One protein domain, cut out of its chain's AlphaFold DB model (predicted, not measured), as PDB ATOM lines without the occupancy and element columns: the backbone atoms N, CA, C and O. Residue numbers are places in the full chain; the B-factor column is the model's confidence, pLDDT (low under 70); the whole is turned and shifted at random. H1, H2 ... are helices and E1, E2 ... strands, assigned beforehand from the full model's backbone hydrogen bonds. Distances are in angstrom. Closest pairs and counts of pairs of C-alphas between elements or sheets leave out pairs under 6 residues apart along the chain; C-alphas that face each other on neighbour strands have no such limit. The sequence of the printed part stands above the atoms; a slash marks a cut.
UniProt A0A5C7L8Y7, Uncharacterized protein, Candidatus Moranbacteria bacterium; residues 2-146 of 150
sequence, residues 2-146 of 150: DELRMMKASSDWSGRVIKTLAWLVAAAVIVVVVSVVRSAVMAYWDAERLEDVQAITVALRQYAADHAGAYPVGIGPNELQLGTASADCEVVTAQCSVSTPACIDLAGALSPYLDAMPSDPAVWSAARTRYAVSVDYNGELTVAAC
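What this domain is: This is residues 2 to 146 of the 150 residues of an uncharacterized protein of Candidatus Moranbacteria bacterium (UniProt A0A5C7L8Y7). One very long helix, H1, has a small compact head packed on its last part, while its residues 2 to 40 stick out as a free arm. The head is mostly loops, with the hairpin E1 and E2 over H1 and the short helix H2 beside H1's far end. The printed part has 145 residues, mostly helix by class, with two named helices and two named strands in the order H1, H2, E1, E2; the sheet's order is E1 - E2, antiparallel. The whole is extended, with a radius of gyration of the C-alphas of 26.7 A, and spans 98 by 25 by 25 A, the arm making the length.

How they stand to each other: H1, residues 2 to 66, and H2, residues 107 to 110, only just touch, with 3 pairs of C-alphas within 8 A, made by residues 59 to 63 of H1 alone; the closest are Ala 59 and Leu 110, 6.5 A. E1, residues 131 to 135, and E2, residues 141 to 145, form an antiparallel hairpin at 164 degrees, with N 132 and O 144 2.8 A apart and N 142 and O 134 2.9 A apart. The closest C-alphas of H1 and E2 are those of Val 53 and Val 143, 6.1 A apart. H2 and E2 are apart. Residues 80 to 81 pair antiparallel with residues 132 to 133 of E1. In H1 every O i to N i+4 pair is within hydrogen-bond range; H2 is too short for such a pair.

Where its parts are: H1 runs 96.4 A from C-alpha 2 at (-50.809, -38.469, -20.377) to C-alpha 66 at (44.425, -38.901, -5.185). H2 measures 5.3 A, E1 14.0 A and E2 13.7 A, ending at C-alpha 145 at (19.472, -35.392, -3.622).

The domain as a whole: The C-alphas farthest apart, of Asp 2 and Ala 68, are 98.9 A apart. The printed part has no cut. The links H1 to H2 and H2 to E1 are long, with 40 and 20 residues. The model's pLDDT is under 70 in residues 2 to 13.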
ATOM      1  N   ASP A   2     -51.684 -38.665 -21.546       65.31
ATOM      2  CA  ASP A   2     -50.809 -38.469 -20.377       65.31
ATOM      3  C   ASP A   2     -49.924 -39.672 -20.020       65.31
ATOM      4  O   ASP A   2     -48.760 -39.473 -19.682       65.31
ATOM      5  N   GLU A   3     -50.383 -40.916 -20.197       60.47
ATOM      6  CA  GLU A   3     -49.541 -42.089 -19.884       60.47
ATOM      7  C   GLU A   3     -48.294 -42.199 -20.776       60.47
ATOM      8  O   GLU A   3     -47.197 -42.472 -20.293       60.47
ATOM      9  N   LEU A   4     -48.409 -41.864 -22.066       60.44
ATOM     10  CA  LEU A   4     -47.265 -41.834 -22.987       60.44
ATOM     11  C   LEU A   4     -46.240 -40.743 -22.624       60.44
ATOM     12  O   LEU A   4     -45.048 -40.905 -22.891       60.44
ATOM     13  N   ARG A   5     -46.672 -39.644 -21.988       65.38
ATOM     14  CA  ARG A   5     -45.766 -38.601 -21.474       65.38
ATOM     15  C   ARG A   5     -45.048 -39.051 -20.203       65.38
ATOM     16  O   ARG A   5     -43.855 -38.786 -20.072       65.38
ATOM     17  N   MET A   6     -45.731 -39.778 -19.317       61.03
ATOM     18  CA  MET A   6     -45.114 -40.331 -18.106       61.03
ATOM     19  C   MET A   6     -44.088 -41.431 -18.421       61.03
ATOM     20  O   MET A   6     -43.005 -41.447 -17.836       61.03
ATOM     21  N   MET A   7     -44.353 -42.289 -19.413       59.72
ATOM     22  CA  MET A   7     -43.391 -43.316 -19.839       59.72
ATOM     23  C   MET A   7     -42.112 -42.704 -20.432       59.72
ATOM     24  O   MET A   7     -41.008 -43.146 -20.105       59.72
ATOM     25  N   LYS A   8     -42.229 -41.634 -21.229       60.66
ATOM     26  CA  LYS A   8     -41.068 -40.949 -21.822       60.66
ATOM     27  C   LYS A   8     -40.182 -40.288 -20.760       60.66
ATOM     28  O   LYS A   8     -38.964 -40.465 -20.798       60.66
ATOM     29  N   ALA A   9     -40.796 -39.652 -19.759       60.25
ATOM     30  CA  ALA A   9     -40.096 -39.053 -18.623       60.25
ATOM     31  C   ALA A   9     -39.311 -40.083 -17.785       60.25
ATOM     32  O   ALA A   9     -38.194 -39.797 -17.355       60.25
ATOM     33  N   SER A  10     -39.843 -41.301 -17.605       60.03
ATOM     34  CA  SER A  10     -39.131 -42.386 -16.906       60.03
ATOM     35  C   SER A  10     -37.919 -42.913 -17.694       60.03
ATOM     36  O   SER A  10     -36.857 -43.160 -17.117       60.03
ATOM     37  N   SER A  11     -38.035 -43.003 -19.027       61.56
ATOM     38  CA  SER A  11     -36.935 -43.438 -19.897       61.56
ATOM     39  C   SER A  11     -35.812 -42.396 -19.972       61.56
ATOM     40  O   SER A  11     -34.638 -42.754 -19.864       61.56
ATOM     41  N   ASP A  12     -36.156 -41.104 -20.027       68.69
ATOM     42  CA  ASP A  12     -35.188 -40.002 -20.046       68.69
ATOM     43  C   ASP A  12     -34.445 -39.872 -18.707       68.69
ATOM     44  O   ASP A  12     -33.248 -39.573 -18.686       68.69
ATOM     45  N   TRP A  13     -35.115 -40.156 -17.583       63.91
ATOM     46  CA  TRP A  13     -34.471 -40.210 -16.270       63.91
ATOM     47  C   TRP A  13     -33.459 -41.360 -16.190       63.91
ATOM     48  O   TRP A  13     -32.303 -41.130 -15.828       63.91
ATOM     49  N   SER A  14     -33.837 -42.564 -16.637       73.94
ATOM     50  CA  SER A  14     -32.926 -43.718 -16.669       73.94
ATOM     51  C   SER A  14     -31.705 -43.477 -17.572       73.94
ATOM     52  O   SER A  14     -30.573 -43.747 -17.175       73.94
ATOM     53  N   GLY A  15     -31.902 -42.863 -18.745       79.56
ATOM     54  CA  GLY A  15     -30.824 -42.553 -19.683       79.56
ATOM     55  C   GLY A  15     -29.855 -41.490 -19.163       79.56
ATOM     56  O   GLY A  15     -28.655 -41.563 -19.434       79.56
ATOM     57  N   ARG A  16     -30.341 -40.513 -18.386       82.62
ATOM     58  CA  ARG A  16     -29.484 -39.517 -17.726       82.62
ATOM     59  C   ARG A  16     -28.669 -40.134 -16.594       82.62
ATOM     60  O   ARG A  16     -27.469 -39.883 -16.539       82.62
ATOM     61  N   VAL A  17     -29.289 -40.971 -15.759       85.06
ATOM     62  CA  VAL A  17     -28.618 -41.651 -14.639       85.06
ATOM     63  C   VAL A  17     -27.520 -42.592 -15.140       85.06
ATOM     64  O   VAL A  17     -26.392 -42.535 -14.650       85.06
ATOM     65  N   ILE A  18     -27.799 -43.400 -16.169       87.62
ATOM     66  CA  ILE A  18     -26.810 -44.325 -16.748       87.62
ATOM     67  C   ILE A  18     -25.609 -43.559 -17.320       87.62
ATOM     68  O   ILE A  18     -24.465 -43.930 -17.063       87.62
ATOM     69  N   LYS A  19     -25.840 -42.452 -18.041       89.56
ATOM     70  CA  LYS A  19     -24.755 -41.618 -18.586       89.56
ATOM     71  C   LYS A  19     -23.890 -41.010 -17.484       89.56
ATOM     72  O   LYS A  19     -22.670 -41.041 -17.597       89.56
ATOM     73  N   THR A  20     -24.496 -40.476 -16.422       90.69
ATOM     74  CA  THR A  20     -23.731 -39.908 -15.302       90.69
ATOM     75  C   THR A  20     -22.926 -40.970 -14.562       90.69
ATOM     76  O   THR A  20     -21.774 -40.722 -14.225       90.69
ATOM     77  N   LEU A  21     -23.482 -42.171 -14.369       91.19
ATOM     78  CA  LEU A  21     -22.759 -43.279 -13.746       91.19
ATOM     79  C   LEU A  21     -21.575 -43.731 -14.604       91.19
ATOM     80  O   LEU A  21     -20.481 -43.907 -14.077       91.19
ATOM     81  N   ALA A  22     -21.756 -43.845 -15.922       93.19
ATOM     82  CA  ALA A  22     -20.666 -44.176 -16.837       93.19
ATOM     83  C   ALA A  22     -19.526 -43.142 -16.771       93.19
ATOM     84  O   ALA A  22     -18.358 -43.520 -16.698       93.19
ATOM     85  N   TRP A  23     -19.858 -41.847 -16.721       95.38
ATOM     86  CA  TRP A  23     -18.872 -40.777 -16.546       95.38
ATOM     87  C   TRP A  23     -18.132 -40.857 -15.210       95.38
ATOM     88  O   TRP A  23     -16.915 -40.697 -15.185       95.38
ATOM     89  N   LEU A  24     -18.835 -41.130 -14.109       95.56
ATOM     90  CA  LEU A  24     -18.212 -41.263 -12.789       95.56
ATOM     91  C   LEU A  24     -17.263 -42.459 -12.722       95.56
ATOM     92  O   LEU A  24     -16.166 -42.333 -12.183       95.56
ATOM     93  N   VAL A  25     -17.646 -43.596 -13.310       95.69
ATOM     94  CA  VAL A  25     -16.774 -44.775 -13.393       95.69
ATOM     95  C   VAL A  25     -15.537 -44.465 -14.235       95.69
ATOM     96  O   VAL A  25     -14.424 -44.747 -13.799       95.69
ATOM     97  N   ALA A  26     -15.701 -43.827 -15.398       94.44
ATOM     98  CA  ALA A  26     -14.572 -43.427 -16.234       94.44
ATOM     99  C   ALA A  26     -13.625 -42.460 -15.499       94.44
ATOM    100  O   ALA A  26     -12.414 -42.670 -15.499       94.44
ATOM    101  N   ALA A  27     -14.164 -41.448 -14.815       95.06
ATOM    102  CA  ALA A  27     -13.373 -40.507 -14.025       95.06
ATOM    103  C   ALA A  27     -12.621 -41.206 -12.880       95.06
ATOM    104  O   ALA A  27     -11.436 -40.947 -12.682       95.06
ATOM    105  N   ALA A  28     -13.271 -42.130 -12.167       95.00
ATOM    106  CA  ALA A  28     -12.638 -42.893 -11.095       95.00
ATOM    107  C   ALA A  28     -11.465 -43.744 -11.610       95.00
ATOM    108  O   ALA A  28     -10.389 -43.727 -11.016       95.00
ATOM    109  N   VAL A  29     -11.638 -44.429 -12.745       95.50
ATOM    110  CA  VAL A  29     -10.560 -45.205 -13.381       95.50
ATOM    111  C   VAL A  29      -9.392 -44.299 -13.772       95.50
ATOM    112  O   VAL A  29      -8.247 -44.630 -13.476       95.50
ATOM    113  N   ILE A  30      -9.663 -43.138 -14.377       95.38
ATOM    114  CA  ILE A  30      -8.618 -42.177 -14.760       95.38
ATOM    115  C   ILE A  30      -7.822 -41.722 -13.534       95.38
ATOM    116  O   ILE A  30      -6.595 -41.725 -13.574       95.38
ATOM    117  N   VAL A  31      -8.496 -41.377 -12.433       95.19
ATOM    118  CA  VAL A  31      -7.826 -40.949 -11.195       95.19
ATOM    119  C   VAL A  31      -6.903 -42.042 -10.657       95.19
ATOM    120  O   VAL A  31      -5.756 -41.756 -10.317       95.19
ATOM    121  N   VAL A  32      -7.365 -43.296 -10.628       94.62
ATOM    122  CA  VAL A  32      -6.545 -44.427 -10.172       94.62
ATOM    123  C   VAL A  32      -5.323 -44.612 -11.071       94.62
ATOM    124  O   VAL A  32      -4.206 -44.702 -10.565       94.62
ATOM    125  N   VAL A  33      -5.503 -44.606 -12.394       94.50
ATOM    126  CA  VAL A  33      -4.395 -44.766 -13.348       94.50
ATOM    127  C   VAL A  33      -3.369 -43.646 -13.194       94.50
ATOM    128  O   VAL A  33      -2.177 -43.927 -13.089       94.50
ATOM    129  N   VAL A  34      -3.806 -42.386 -13.115       93.75
ATOM    130  CA  VAL A  34      -2.906 -41.236 -12.928       93.75
ATOM    131  C   VAL A  34      -2.133 -41.355 -11.616       93.75
ATOM    132  O   VAL A  34      -0.932 -41.095 -11.593       93.75
ATOM    133  N   SER A  35      -2.790 -41.787 -10.537       92.31
ATOM    134  CA  SER A  35      -2.133 -41.990  -9.245       92.31
ATOM    135  C   SER A  35      -1.041 -43.060  -9.320       92.31
ATOM    136  O   SER A  35       0.067 -42.834  -8.835       92.31
ATOM    137  N   VAL A  36      -1.332 -44.204  -9.945       92.38
ATOM    138  CA  VAL A  36      -0.368 -45.304 -10.097       92.38
ATOM    139  C   VAL A  36       0.810 -44.873 -10.966       92.38
ATOM    140  O   VAL A  36       1.960 -45.032 -10.560       92.38
ATOM    141  N   VAL A  37       0.544 -44.259 -12.122       92.88
ATOM    142  CA  VAL A  37       1.600 -43.769 -13.017       92.88
ATOM    143  C   VAL A  37       2.482 -42.749 -12.303       92.88
ATOM    144  O   VAL A  37       3.701 -42.875 -12.344       92.88
ATOM    145  N   ARG A  38       1.894 -41.791 -11.576       89.69
ATOM    146  CA  ARG A  38       2.663 -40.807 -10.806       89.69
ATOM    147  C   ARG A  38       3.579 -41.478  -9.784       89.69
ATOM    148  O   ARG A  38       4.744 -41.108  -9.700       89.69
ATOM    149  N   SER A  39       3.079 -42.457  -9.031       90.00
ATOM    150  CA  SER A  39       3.903 -43.174  -8.049       90.00
ATOM    151  C   SER A  39       5.059 -43.945  -8.694       90.00
ATOM    152  O   SER A  39       6.171 -43.911  -8.179       90.00
ATOM    153  N   ALA A  40       4.828 -44.568  -9.853       91.00
ATOM    154  CA  ALA A  40       5.866 -45.284 -10.588       91.00
ATOM    155  C   ALA A  40       6.947 -44.338 -11.134       91.00
ATOM    156  O   ALA A  40       8.130 -44.645 -11.045       91.00
ATOM    157  N   VAL A  41       6.549 -43.172 -11.655       91.75
ATOM    158  CA  VAL A  41       7.480 -42.144 -12.149       91.75
ATOM    159  C   VAL A  41       8.349 -41.598 -11.016       91.75
ATOM    160  O   VAL A  41       9.561 -41.504 -11.176       91.75
ATOM    161  N   MET A  42       7.755 -41.293  -9.858       90.00
ATOM    162  CA  MET A  42       8.515 -40.830  -8.690       90.00
ATOM    163  C   MET A  42       9.531 -41.878  -8.224       90.00
ATOM    164  O   MET A  42      10.688 -41.541  -8.004       90.00
ATOM    165  N   ALA A  43       9.125 -43.150  -8.146       91.62
ATOM    166  CA  ALA A  43      10.019 -44.239  -7.757       91.62
ATOM    167  C   ALA A  43      11.181 -44.436  -8.747       91.62
ATOM    168  O   ALA A  43      12.296 -44.734  -8.330       91.62
ATOM    169  N   TYR A  44      10.930 -44.252 -10.047       93.31
ATOM    170  CA  TYR A  44      11.977 -44.283 -11.068       93.31
ATOM    171  C   TYR A  44      12.992 -43.147 -10.866       93.31
ATOM    172  O   TYR A  44      14.192 -43.399 -10.824       93.31
ATOM    173  N   TRP A  45      12.520 -41.913 -10.661       95.06
ATOM    174  CA  TRP A  45      13.401 -40.770 -10.406       95.06
ATOM    175  C   TRP A  45      14.210 -40.912  -9.120       95.06
ATOM    176  O   TRP A  45      15.379 -40.549  -9.094       95.06
ATOM    177  N   ASP A  46      13.618 -41.450  -8.056       95.38
ATOM    178  CA  ASP A  46      14.332 -41.669  -6.798       95.38
ATOM    179  C   ASP A  46      15.406 -42.758  -6.912       95.38
ATOM    180  O   ASP A  46      16.454 -42.644  -6.273       95.38
ATOM    181  N   ALA A  47      15.193 -43.773  -7.756       95.06
ATOM    182  CA  ALA A  47      16.227 -44.755  -8.072       95.06
ATOM    183  C   ALA A  47      17.410 -44.106  -8.812       95.06
ATOM    184  O   ALA A  47      18.554 -44.301  -8.410       95.06
ATOM    185  N   GLU A  48      17.136 -43.276  -9.821       95.62
ATOM    186  CA  GLU A  48      18.165 -42.548 -10.579       95.62
ATOM    187  C   GLU A  48      18.940 -41.567  -9.681       95.62
ATOM    188  O   GLU A  48      20.166 -41.586  -9.650       95.62
ATOM    189  N   ARG A  49      18.247 -40.810  -8.816       96.69
ATOM    190  CA  ARG A  49      18.881 -39.940  -7.806       96.69
ATOM    191  C   ARG A  49      19.801 -40.697  -6.856       96.69
ATOM    192  O   ARG A  49      20.820 -40.158  -6.431       96.69
ATOM    193  N   LEU A  50      19.428 -41.915  -6.463       95.62
ATOM    194  CA  LEU A  50      20.251 -42.739  -5.582       95.62
ATOM    195  C   LEU A  50      21.537 -43.182  -6.288       95.62
ATOM    196  O   LEU A  50      22.603 -43.150  -5.671       95.62
ATOM    197  N   GLU A  51      21.442 -43.570  -7.559       96.75
ATOM    198  CA  GLU A  51      22.603 -43.894  -8.391       96.75
ATOM    199  C   GLU A  51      23.508 -42.666  -8.579       96.75
ATOM    200  O   GLU A  51      24.714 -42.757  -8.351       96.75
ATOM    201  N   ASP A  52      22.931 -41.496  -8.861       97.44
ATOM    202  CA  ASP A  52      23.657 -40.232  -9.014       97.44
ATOM    203  C   ASP A  52      24.391 -39.817  -7.730       97.44
ATOM    204  O   ASP A  52      25.578 -39.479  -7.760       97.44
ATOM    205  N   VAL A  53      23.721 -39.888  -6.573       97.62
ATOM    206  CA  VAL A  53      24.337 -39.602  -5.266       97.62
ATOM    207  C   VAL A  53      25.511 -40.543  -5.003       97.62
ATOM    208  O   VAL A  53      26.555 -40.105  -4.508       97.62
ATOM    209  N   GLN A  54      25.377 -41.827  -5.347       97.62
ATOM    210  CA  GLN A  54      26.472 -42.788  -5.220       97.62
ATOM    211  C   GLN A  54      27.623 -42.460  -6.173       97.62
ATOM    212  O   GLN A  54      28.772 -42.450  -5.730       97.62
ATOM    213  N   ALA A  55      27.335 -42.141  -7.435       98.12
ATOM    214  CA  ALA A  55      28.341 -41.771  -8.423       98.12
ATOM    215  C   ALA A  55      29.138 -40.531  -7.984       98.12
ATOM    216  O   ALA A  55      30.369 -40.574  -7.944       98.12
ATOM    217  N   ILE A  56      28.454 -39.466  -7.545       98.00
ATOM    218  CA  ILE A  56      29.091 -38.251  -7.011       98.00
ATOM    219  C   ILE A  56      29.934 -38.580  -5.770       98.00
ATOM    220  O   ILE A  56      31.078 -38.133  -5.655       98.00
ATOM    221  N   THR A  57      29.402 -39.381  -4.843       98.00
ATOM    222  CA  THR A  57      30.114 -39.767  -3.613       98.00
ATOM    223  C   THR A  57      31.387 -40.550  -3.924       98.00
ATOM    224  O   THR A  57      32.436 -40.288  -3.334       98.00
ATOM    225  N   VAL A  58      31.318 -41.512  -4.846       98.12
ATOM    226  CA  VAL A  58      32.479 -42.300  -5.272       98.12
ATOM    227  C   VAL A  58      33.509 -41.402  -5.949       98.12
ATOM    228  O   VAL A  58      34.681 -41.474  -5.583       98.12
ATOM    229  N   ALA A  59      33.088 -40.515  -6.851       98.31
ATOM    230  CA  ALA A  59      33.981 -39.585  -7.534       98.31
ATOM    231  C   ALA A  59      34.712 -38.650  -6.555       98.31
ATOM    232  O   ALA A  59      35.928 -38.491  -6.633       98.31
ATOM    233  N   LEU A  60      34.002 -38.083  -5.575       97.94
ATOM    234  CA  LEU A  60      34.602 -37.227  -4.546       97.94
ATOM    235  C   LEU A  60      35.568 -37.990  -3.633       97.94
ATOM    236  O   LEU A  60      36.609 -37.456  -3.252       97.94
ATOM    237  N   ARG A  61      35.256 -39.243  -3.291       97.19
ATOM    238  CA  ARG A  61      36.160 -40.097  -2.507       97.19
ATOM    239  C   ARG A  61      37.406 -40.493  -3.295       97.19
ATOM    240  O   ARG A  61      38.485 -40.532  -2.713       97.19
ATOM    241  N   GLN A  62      37.277 -40.764  -4.594       97.88
ATOM    242  CA  GLN A  62      38.421 -41.015  -5.472       97.88
ATOM    243  C   GLN A  62      39.296 -39.767  -5.610       97.88
ATOM    244  O   GLN A  62      40.502 -39.856  -5.401       97.88
ATOM    245  N   TYR A  63      38.689 -38.594  -5.822       97.69
ATOM    246  CA  TYR A  63      39.405 -37.320  -5.788       97.69
ATOM    247  C   TYR A  63      40.200 -37.177  -4.486       97.69
ATOM    248  O   TYR A  63      41.396 -36.897  -4.524       97.69
ATOM    249  N   ALA A  64      39.564 -37.413  -3.334       97.00
ATOM    250  CA  ALA A  64      40.233 -37.315  -2.043       97.00
ATOM    251  C   ALA A  64      41.392 -38.316  -1.907       97.00
ATOM    252  O   ALA A  64      42.442 -37.952  -1.382       97.00
ATOM    253  N   ALA A  65      41.246 -39.547  -2.406       97.56
ATOM    254  CA  ALA A  65      42.324 -40.537  -2.397       97.56
ATOM    255  C   ALA A  65      43.561 -40.053  -3.178       97.56
ATOM    256  O   ALA A  65      44.683 -40.184  -2.685       97.56
ATOM    257  N   ASP A  66      43.350 -39.411  -4.327       98.06
ATOM    258  CA  ASP A  66      44.425 -38.901  -5.185       98.06
ATOM    259  C   ASP A  66      45.007 -37.561  -4.697       98.06
ATOM    260  O   ASP A  66      46.126 -37.192  -5.057       98.06
ATOM    261  N   HIS A  67      44.289 -36.850  -3.823       96.75
ATOM    262  CA  HIS A  67      44.665 -35.531  -3.299       96.75
ATOM    263  C   HIS A  67      44.956 -35.547  -1.790       96.75
ATOM    264  O   HIS A  67      44.689 -34.576  -1.082       96.75
ATOM    265  N   ALA A  68      45.527 -36.647  -1.285       95.00
ATOM    266  CA  ALA A  68      45.975 -36.792   0.107       95.00
ATOM    267  C   ALA A  68      44.879 -36.510   1.161       95.00
ATOM    268  O   ALA A  68      45.144 -35.956   2.228       95.00
ATOM    269  N   GLY A  69      43.641 -36.897   0.858       93.31
ATOM    270  CA  GLY A  69      42.461 -36.721   1.705       93.31
ATOM    271  C   GLY A  69      41.748 -35.376   1.541       93.31
ATOM    272  O   GLY A  69      40.737 -35.157   2.205       93.31
ATOM    273  N   ALA A  70      42.236 -34.476   0.681       94.56
ATOM    274  CA  ALA A  70      41.592 -33.192   0.433       94.56
ATOM    275  C   ALA A  70      40.454 -33.316  -0.593       94.56
ATOM    276  O   ALA A  70      40.612 -33.938  -1.641       94.56
ATOM    277  N   TYR A  71      39.327 -32.664  -0.319       95.94
ATOM    278  CA  TYR A  71      38.231 -32.507  -1.278       95.94
ATOM    279  C   TYR A  71      38.457 -31.294  -2.200       95.94
ATOM    280  O   TYR A  71      39.301 -30.442  -1.896       95.94
ATOM    281  N   PRO A  72      37.726 -31.189  -3.330       96.06
ATOM    282  CA  PRO A  72      37.782 -30.015  -4.194       96.06
ATOM    283  C   PRO A  72      37.552 -28.703  -3.432       96.06
ATOM    284  O   PRO A  72      36.770 -28.636  -2.481       96.06
ATOM    285  N   VAL A  73      38.228 -27.641  -3.876       94.12
ATOM    286  CA  VAL A  73      38.128 -26.311  -3.259       94.12
ATOM    287  C   VAL A  73      36.680 -25.820  -3.280       94.12
ATOM    288  O   VAL A  73      36.000 -25.912  -4.297       94.12
ATOM    289  N   GLY A  74      36.232 -25.258  -2.158       90.81
ATOM    290  CA  GLY A  74      34.888 -24.698  -1.997       90.81
ATOM    291  C   GLY A  74      33.923 -25.616  -1.251       90.81
ATOM    292  O   GLY A  74      32.951 -25.113  -0.695       90.81
ATOM    293  N   ILE A  75      34.210 -26.919  -1.156       94.69
ATOM    294  CA  ILE A  75      33.445 -27.819  -0.286       94.69
ATOM    295  C   ILE A  75      33.874 -27.597   1.166       94.69
ATOM    296  O   ILE A  75      35.063 -27.555   1.484       94.69
ATOM    297  N   GLY A  76      32.895 -27.460   2.053       94.19
ATOM    298  CA  GLY A  76      33.112 -27.294   3.482       94.19
ATOM    299  C   GLY A  76      31.877 -27.705   4.282       94.19
ATOM    300  O   GLY A  76      31.015 -28.406   3.750       94.19
ATOM    301  N   PRO A  77      31.756 -27.255   5.543       94.12
ATOM    302  CA  PRO A  77      30.681 -27.693   6.437       94.12
ATOM    303  C   PRO A  77      29.308 -27.142   6.042       94.12
ATOM    304  O   PRO A  77      28.288 -27.658   6.489       94.12
ATOM    305  N   ASN A  78      29.274 -26.094   5.218       94.81
ATOM    306  CA  ASN A  78      28.035 -25.562   4.677       94.81
ATOM    307  C   ASN A  78      27.622 -26.386   3.463       94.81
ATOM    308  O   ASN A  78      28.426 -26.608   2.560       94.81
ATOM    309  N   GLU A  79      26.362 -26.795   3.437       96.19
ATOM    310  CA  GLU A  79      25.792 -27.506   2.305       96.19
ATOM    311  C   GLU A  79      25.617 -26.569   1.106       96.19
ATOM    312  O   GLU A  79      25.009 -25.501   1.216       96.19
ATOM    313  N   LEU A  80      26.169 -26.978  -0.036       97.06
ATOM    314  CA  LEU A  80      26.143 -26.234  -1.292       97.06
ATOM    315  C   LEU A  80      25.497 -27.087  -2.380       97.06
ATOM    316  O   LEU A  80      25.818 -28.267  -2.518       97.06
ATOM    317  N   GLN A  81      24.628 -26.484  -3.189       97.38
ATOM    318  CA  GLN A  81      24.080 -27.152  -4.367       97.38
ATOM    319  C   GLN A  81      25.137 -27.210  -5.479       97.38
ATOM    320  O   GLN A  81      25.787 -26.210  -5.785       97.38
ATOM    321  N   LEU A  82      25.264 -28.368  -6.120       97.44
ATOM    322  CA  LEU A  82      26.096 -28.575  -7.296       97.44
ATOM    323  C   LEU A  82      25.469 -27.901  -8.525       97.44
ATOM    324  O   LEU A  82      24.261 -28.006  -8.772       97.44
ATOM    325  N   GLY A  83      26.292 -27.240  -9.332       96.94
ATOM    326  CA  GLY A  83      25.861 -26.629 -10.588       96.94
ATOM    327  C   GLY A  83      26.675 -25.400 -10.966       96.94
ATOM    328  O   GLY A  83      27.557 -24.963 -10.233       96.94
ATOM    329  N   THR A  84      26.360 -24.826 -12.122       97.06
ATOM    330  CA  THR A  84      27.092 -23.681 -12.688       97.06
ATOM    331  C   THR A  84      26.417 -22.329 -12.449       97.06
ATOM    332  O   THR A  84      26.975 -21.290 -12.806       97.06
ATOM    333  N   ALA A  85      25.210 -22.307 -11.872       96.88
ATOM    334  CA  ALA A  85      24.494 -21.061 -11.627       96.88
ATOM    335  C   ALA A  85      25.154 -20.232 -10.515       96.88
ATOM    336  O   ALA A  85      25.486 -20.726  -9.439       96.88
ATOM    337  N   SER A  86      25.292 -18.929 -10.757       95.44
ATOM    338  CA  SER A  86      25.825 -17.971  -9.782       95.44
ATOM    339  C   SER A  86      24.767 -17.415  -8.817       95.44
ATOM    340  O   SER A  86      25.100 -16.595  -7.965       95.44
ATOM    341  N   ALA A  87      23.498 -17.795  -8.995       95.12
ATOM    342  CA  ALA A  87      22.345 -17.350  -8.215       95.12
ATOM    343  C   ALA A  87      21.231 -18.415  -8.241       95.12
ATOM    344  O   ALA A  87      21.243 -19.305  -9.097       95.12
ATOM    345  N   ASP A  88      20.250 -18.278  -7.344       94.50
ATOM    346  CA  ASP A  88      19.071 -19.146  -7.215       94.50
ATOM    347  C   ASP A  88      19.403 -20.629  -6.965       94.50
ATOM    348  O   ASP A  88      18.713 -21.530  -7.463       94.50
ATOM    349  N   CYS A  89      20.487 -20.888  -6.231       96.25
ATOM    350  CA  CYS A  89      20.900 -22.227  -5.822       96.25
ATOM    351  C   CYS A  89      20.481 -22.609  -4.405       96.25
ATOM    352  O   CYS A  89      20.717 -23.748  -3.995       96.25
ATOM    353  N   GLU A  90      19.827 -21.705  -3.677       96.00
ATOM    354  CA  GLU A  90      19.228 -22.032  -2.395       96.00
ATOM    355  C   GLU A  90      18.171 -23.121  -2.568       96.00
ATOM    356  O   GLU A  90      17.263 -23.042  -3.404       96.00
ATOM    357  N   VAL A  91      18.264 -24.152  -1.738       94.44
ATOM    358  CA  VAL A  91      17.267 -25.208  -1.680       94.44
ATOM    359  C   VAL A  91      17.110 -25.683  -0.250       94.44
ATOM    360  O   VAL A  91      18.042 -26.182   0.374       94.44
ATOM    361  N   VAL A  92      15.887 -25.542   0.253       94.75
ATOM    362  CA  VAL A  92      15.493 -26.043   1.564       94.75
ATOM    363  C   VAL A  92      14.378 -27.056   1.358       94.75
ATOM    364  O   VAL A  92      13.269 -26.711   0.946       94.75
ATOM    365  N   THR A  93      14.695 -28.316   1.621       93.56
ATOM    366  CA  THR A  93      13.769 -29.453   1.598       93.56
ATOM    367  C   THR A  93      13.951 -30.270   2.876       93.56
ATOM    368  O   THR A  93      14.640 -29.845   3.801       93.56
ATOM    369  N   ALA A  94      13.326 -31.444   2.977       91.25
ATOM    370  CA  ALA A  94      13.581 -32.337   4.108       91.25
ATOM    371  C   ALA A  94      14.970 -33.013   4.032       91.25
ATOM    372  O   ALA A  94      15.391 -33.655   4.993       91.25
ATOM    373  N   GLN A  95      15.655 -32.895   2.892       93.38
ATOM    374  CA  GLN A  95      16.877 -33.610   2.533       93.38
ATOM    375  C   GLN A  95      18.068 -32.660   2.419       93.38
ATOM    376  O   GLN A  95      19.176 -33.078   2.728       93.38
ATOM    377  N   CYS A  96      17.826 -31.409   2.014       95.44
ATOM    378  CA  CYS A  96      18.849 -30.382   1.839       95.44
ATOM    379  C   CYS A  96      18.493 -29.093   2.582       95.44
ATOM    380  O   CYS A  96      17.324 -28.732   2.727       95.44
ATOM    381  N   SER A  97      19.516 -28.364   3.006       96.12
ATOM    382  CA  SER A  97      19.466 -27.062   3.674       96.12
ATOM    383  C   SER A  97      20.509 -26.100   3.087       96.12
ATOM    384  O   SER A  97      21.255 -25.435   3.809       96.12
ATOM    385  N   VAL A  98      20.551 -25.997   1.755       96.50
ATOM    386  CA  VAL A  98      21.431 -25.073   1.030       96.50
ATOM    387  C   VAL A  98      20.908 -23.651   1.189       96.50
ATOM    388  O   VAL A  98      19.821 -23.314   0.718       96.50
ATOM    389  N   SER A  99      21.703 -22.801   1.832       94.31
ATOM    390  CA  SER A  99      21.356 -21.398   2.107       94.31
ATOM    391  C   SER A  99      22.096 -20.391   1.223       94.31
ATOM    392  O   SER A  99      21.839 -19.192   1.310       94.31
ATOM    393  N   THR A 100      23.024 -20.853   0.383       94.44
ATOM    394  CA  THR A 100      23.842 -19.996  -0.479       94.44
ATOM    395  C   THR A 100      23.236 -19.831  -1.876       94.44
ATOM    396  O   THR A 100      22.898 -20.839  -2.499       94.44
ATOM    397  N   PRO A 101      23.193 -18.600  -2.426       94.06
ATOM    398  CA  PRO A 101      22.644 -18.346  -3.760       94.06
ATOM    399  C   PRO A 101      23.469 -18.916  -4.898       94.06
ATOM    400  O   PRO A 101      22.911 -19.276  -5.928       94.06
ATOM    401  N   ALA A 102      24.787 -18.979  -4.748       96.38
ATOM    402  CA  ALA A 102      25.656 -19.530  -5.774       96.38
ATOM    403  C   ALA A 102      25.778 -21.047  -5.610       96.38
ATOM    404  O   ALA A 102      25.965 -21.545  -4.497       96.38
ATOM    405  N   CYS A 103      25.700 -21.762  -6.728       97.00
ATOM    406  CA  CYS A 103      26.052 -23.170  -6.794       97.00
ATOM    407  C   CYS A 103      27.576 -23.321  -6.778       97.00
ATOM    408  O   CYS A 103      28.320 -22.396  -7.117       97.00
ATOM    409  N   ILE A 104      28.035 -24.519  -6.427       97.06
ATOM    410  CA  ILE A 104      29.426 -24.918  -6.597       97.06
ATOM    411  C   ILE A 104      29.577 -25.768  -7.863       97.06
ATOM    412  O   ILE A 104      28.940 -26.815  -8.014       97.06
ATOM    413  N   ASP A 105      30.437 -25.318  -8.777       96.69
ATOM    414  CA  ASP A 105      30.773 -26.067  -9.986       96.69
ATOM    415  C   ASP A 105      31.990 -26.955  -9.728       96.69
ATOM    416  O   ASP A 105      33.122 -26.485  -9.597       96.69
ATOM    417  N   LEU A 106      31.740 -28.261  -9.655       96.62
ATOM    418  CA  LEU A 106      32.768 -29.281  -9.477       96.62
ATOM    419  C   LEU A 106      33.051 -30.078 -10.754       96.62
ATOM    420  O   LEU A 106      33.872 -30.993 -10.711       96.62
ATOM    421  N   ALA A 107      32.414 -29.757 -11.885       95.50
ATOM    422  CA  ALA A 107      32.533 -30.553 -13.106       95.50
ATOM    423  C   ALA A 107      33.991 -30.647 -13.586       95.50
ATOM    424  O   ALA A 107      34.461 -31.722 -13.948       95.50
ATOM    425  N   GLY A 108      34.742 -29.543 -13.509       95.81
ATOM    426  CA  GLY A 108      36.167 -29.538 -13.849       95.81
ATOM    427  C   GLY A 108      37.000 -30.442 -12.935       95.81
ATOM    428  O   GLY A 108      37.777 -31.261 -13.424       95.81
ATOM    429  N   ALA A 109      36.803 -30.332 -11.616       96.44
ATOM    430  CA  ALA A 109      37.551 -31.101 -10.620       96.44
ATOM    431  C   ALA A 109      37.231 -32.604 -10.662       96.44
ATOM    432  O   ALA A 109      38.116 -33.424 -10.426       96.44
ATOM    433  N   LEU A 110      35.980 -32.963 -10.968       97.00
ATOM    434  CA  LEU A 110      35.511 -34.347 -10.980       97.00
ATOM    435  C   LEU A 110      35.592 -35.029 -12.345       97.00
ATOM    436  O   LEU A 110      35.449 -36.245 -12.389       97.00
ATOM    437  N   SER A 111      35.881 -34.304 -13.428       96.88
ATOM    438  CA  SER A 111      35.975 -34.875 -14.781       96.88
ATOM    439  C   SER A 111      36.863 -36.129 -14.938       96.88
ATOM    440  O   SER A 111      36.538 -36.948 -15.795       96.88
ATOM    441  N   PRO A 112      37.936 -36.362 -14.146       97.44
ATOM    442  CA  PRO A 112      38.695 -37.618 -14.222       97.44
ATOM    443  C   PRO A 112      38.007 -38.824 -13.562       97.44
ATOM    444  O   PRO A 112      38.398 -39.958 -13.819       97.44
ATOM    445  N   TYR A 113      37.029 -38.582 -12.685       97.38
ATOM    446  CA  TYR A 113      36.387 -39.584 -11.819       97.38
ATOM    447  C   TYR A 113      34.893 -39.759 -12.116       97.38
ATOM    448  O   TYR A 113      34.267 -40.702 -11.634       97.38
ATOM    449  N   LEU A 114      34.311 -38.824 -12.867       96.94
ATOM    450  CA  LEU A 114      32.900 -38.762 -13.203       96.94
ATOM    451  C   LEU A 114      32.745 -38.207 -14.621       96.94
ATOM    452  O   LEU A 114      33.127 -37.066 -14.882       96.94
ATOM    453  N   ASP A 115      32.151 -39.000 -15.512       95.12
ATOM    454  CA  ASP A 115      32.026 -38.664 -16.938       95.12
ATOM    455  C   ASP A 115      31.256 -37.355 -17.174       95.12
ATOM    456  O   ASP A 115      31.627 -36.539 -18.021       95.12
ATOM    457  N   ALA A 116      30.171 -37.151 -16.426       94.50
ATOM    458  CA  ALA A 116      29.362 -35.944 -16.475       94.50
ATOM    459  C   ALA A 116      28.697 -35.687 -15.123       94.50
ATOM    460  O   ALA A 116      28.318 -36.620 -14.417       94.50
ATOM    461  N   MET A 117      28.516 -34.409 -14.782       95.44
ATOM    462  CA  MET A 117      27.739 -34.037 -13.602       95.44
ATOM    463  C   MET A 117      26.265 -34.406 -13.833       95.44
ATOM    464  O   MET A 117      25.668 -33.879 -14.783       95.44
ATOM    465  N   PRO A 118      25.664 -35.274 -13.002       96.44
ATOM    466  CA  PRO A 118      24.263 -35.618 -13.157       96.44
ATOM    467  C   PRO A 118      23.366 -34.422 -12.826       96.44
ATOM    468  O   PRO A 118      23.759 -33.466 -12.154       96.44
ATOM    469  N   SER A 119      22.139 -34.462 -13.332       95.69
ATOM    470  CA  SER A 119      21.103 -33.463 -13.067       95.69
ATOM    471  C   SER A 119      19.831 -34.180 -12.658       95.69
ATOM    472  O   SER A 119      19.499 -35.199 -13.249       95.69
ATOM    473  N   ASP A 120      19.104 -33.623 -11.694       95.50
ATOM    474  CA  ASP A 120      17.866 -34.227 -11.215       95.50
ATOM    475  C   ASP A 120      16.870 -34.499 -12.361       95.50
ATOM    476  O   ASP A 120      16.554 -33.576 -13.126       95.50
ATOM    477  N   PRO A 121      16.331 -35.728 -12.473       94.00
ATOM    478  CA  PRO A 121      15.501 -36.151 -13.601       94.00
ATOM    479  C   PRO A 121      14.084 -35.547 -13.600       94.00
ATOM    480  O   PRO A 121      13.299 -35.794 -14.519       94.00
ATOM    481  N   ALA A 122      13.715 -34.740 -12.603       91.25
ATOM    482  CA  ALA A 122      12.504 -33.924 -12.641       91.25
ATOM    483  C   ALA A 122      12.766 -32.508 -13.190       91.25
ATOM    484  O   ALA A 122      11.837 -31.880 -13.703       91.25
ATOM    485  N   VAL A 123      14.003 -32.000 -13.104       87.44
ATOM    486  CA  VAL A 123      14.353 -30.613 -13.472       87.44
ATOM    487  C   VAL A 123      15.215 -30.535 -14.737       87.44
ATOM    488  O   VAL A 123      15.028 -29.614 -15.531       87.44
ATOM    489  N   TRP A 124      16.134 -31.488 -14.941       87.25
ATOM    490  CA  TRP A 124      17.067 -31.568 -16.078       87.25
ATOM    491  C   TRP A 124      17.917 -30.303 -16.288       87.25
ATOM    492  O   TRP A 124      18.086 -29.823 -17.409       87.25
ATOM    493  N   SER A 125      18.454 -29.733 -15.205       93.75
ATOM    494  CA  SER A 125      19.230 -28.487 -15.247       93.75
ATOM    495  C   SER A 125      20.667 -28.678 -14.767       93.75
ATOM    496  O   SER A 125      20.915 -28.792 -13.572       93.75
ATOM    497  N   ALA A 126      21.637 -28.565 -15.680       91.69
ATOM    498  CA  ALA A 126      23.062 -28.562 -15.324       91.69
ATOM    499  C   ALA A 126      23.472 -27.323 -14.501       91.69
ATOM    500  O   ALA A 126      24.434 -27.349 -13.737       91.69
ATOM    501  N   ALA A 127      22.727 -26.220 -14.636       95.06
ATOM    502  CA  ALA A 127      22.979 -25.003 -13.873       95.06
ATOM    503  C   ALA A 127      22.558 -25.146 -12.402       95.06
ATOM    504  O   ALA A 127      23.170 -24.541 -11.528       95.06
ATOM    505  N   ARG A 128      21.522 -25.953 -12.139       95.44
ATOM    506  CA  ARG A 128      20.951 -26.219 -10.812       95.44
ATOM    507  C   ARG A 128      20.586 -27.691 -10.743       95.44
ATOM    508  O   ARG A 128      19.463 -28.061 -11.077       95.44
ATOM    509  N   THR A 129      21.554 -28.510 -10.358       96.56
ATOM    510  CA  THR A 129      21.430 -29.968 -10.474       96.56
ATOM    511  C   THR A 129      20.481 -30.575  -9.447       96.56
ATOM    512  O   THR A 129      20.022 -31.688  -9.664       96.56
ATOM    513  N   ARG A 130      20.172 -29.845  -8.359       96.50
ATOM    514  CA  ARG A 130      19.415 -30.308  -7.178       96.50
ATOM    515  C   ARG A 130      20.104 -31.421  -6.383       96.50
ATOM    516  O   ARG A 130      19.486 -32.023  -5.506       96.50
ATOM    517  N   TYR A 131      21.392 -31.632  -6.630       97.44
ATOM    518  CA  TYR A 131      22.274 -32.380  -5.746       97.44
ATOM    519  C   TYR A 131      23.059 -31.410  -4.878       97.44
ATOM    520  O   TYR A 131      23.478 -30.353  -5.349       97.44
ATOM    521  N   ALA A 132      23.259 -31.760  -3.617       97.62
ATOM    522  CA  ALA A 132      23.989 -30.945  -2.668       97.62
ATOM    523  C   ALA A 132      25.126 -31.730  -2.021       97.62
ATOM    524  O   ALA A 132      25.087 -32.959  -1.930       97.62
ATOM    525  N   VAL A 133      26.157 -31.000  -1.603       97.88
ATOM    526  CA  VAL A 133      27.362 -31.559  -1.002       97.88
ATOM    527  C   VAL A 133      27.800 -30.739   0.205       97.88
ATOM    528  O   VAL A 133      27.725 -29.508   0.202       97.88
ATOM    529  N   SER A 134      28.302 -31.428   1.221       97.44
ATOM    530  CA  SER A 134      29.024 -30.843   2.347       97.44
ATOM    531  C   SER A 134      30.076 -31.816   2.865       97.44
ATOM    532  O   SER A 134      29.996 -33.029   2.663       97.44
ATOM    533  N   VAL A 135      31.088 -31.274   3.531       97.12
ATOM    534  CA  VAL A 135      32.072 -32.047   4.287       97.12
ATOM    535  C   VAL A 135      32.154 -31.439   5.673       97.12
ATOM    536  O   VAL A 135      32.459 -30.254   5.815       97.12
ATOM    537  N   ASP A 136      31.850 -32.231   6.696       93.94
ATOM    538  CA  ASP A 136      31.867 -31.748   8.071       93.94
ATOM    539  C   ASP A 136      33.303 -31.510   8.589       93.94
ATOM    540  O   ASP A 136      34.306 -31.799   7.931       93.94
ATOM    541  N   TYR A 137      33.424 -30.984   9.808       92.81
ATOM    542  CA  TYR A 137      34.733 -30.732  10.424       92.81
ATOM    543  C   TYR A 137      35.534 -32.008  10.739       92.81
ATOM    544  O   TYR A 137      36.733 -31.913  10.996       92.81
ATOM    545  N   ASN A 138      34.899 -33.183  10.720       91.94
ATOM    546  CA  ASN A 138      35.547 -34.482  10.892       91.94
ATOM    547  C   ASN A 138      35.999 -35.091   9.551       91.94
ATOM    548  O   ASN A 138      36.623 -36.153   9.546       91.94
ATOM    549  N   GLY A 139      35.713 -34.430   8.424       90.62
ATOM    550  CA  GLY A 139      36.012 -34.921   7.079       90.62
ATOM    551  C   GLY A 139      34.957 -35.880   6.518       90.62
ATOM    552  O   GLY A 139      35.211 -36.538   5.505       90.62
ATOM    553  N   GLU A 140      33.786 -35.978   7.149       94.44
ATOM    554  CA  GLU A 140      32.677 -36.797   6.674       94.44
ATOM    555  C   GLU A 140      31.985 -36.117   5.488       94.44
ATOM    556  O   GLU A 140      31.373 -35.056   5.615       94.44
ATOM    557  N   LEU A 141      32.097 -36.748   4.318       97.00
ATOM    558  CA  LEU A 141      31.418 -36.328   3.098       97.00
ATOM    559  C   LEU A 141      29.941 -36.715   3.146       97.00
ATOM    560  O   LEU A 141      29.611 -37.901   3.220       97.00
ATOM    561  N   THR A 142      29.078 -35.720   2.974       97.06
ATOM    562  CA  THR A 142      27.644 -35.894   2.753       97.06
ATOM    563  C   THR A 142      27.284 -35.419   1.352       97.06
ATOM    564  O   THR A 142      27.631 -34.310   0.949       97.06
ATOM    565  N   VAL A 143      26.576 -36.268   0.611       97.50
ATOM    566  CA  VAL A 143      25.977 -35.940  -0.687       97.50
ATOM    567  C   VAL A 143      24.494 -36.272  -0.601       97.50
ATOM    568  O   VAL A 143      24.131 -37.353  -0.134       97.50
ATOM    569  N   ALA A 144      23.640 -35.353  -1.040       96.81
ATOM    570  CA  ALA A 144      22.193 -35.499  -0.958       96.81
ATOM    571  C   ALA A 144      21.511 -35.111  -2.272       96.81
ATOM    572  O   ALA A 144      21.938 -34.193  -2.968       96.81
ATOM    573  N   ALA A 145      20.417 -35.802  -2.590       97.19
ATOM    574  CA  ALA A 145      19.472 -35.392  -3.622       97.19
ATOM    575  C   ALA A 145      18.327 -34.620  -2.958       97.19
ATOM    576  O   ALA A 145      17.607 -35.166  -2.116       97.19
ATOM    577  N   CYS A 146      18.153 -33.351  -3.318       95.19
ATOM    578  CA  CYS A 146      17.266 -32.454  -2.580       95.19
ATOM    579  C   CYS A 146      15.780 -32.740  -2.801       95.19
ATOM    580  O   CYS A 146      14.975 -32.429  -1.925       95.19
TER     581      CYS A 146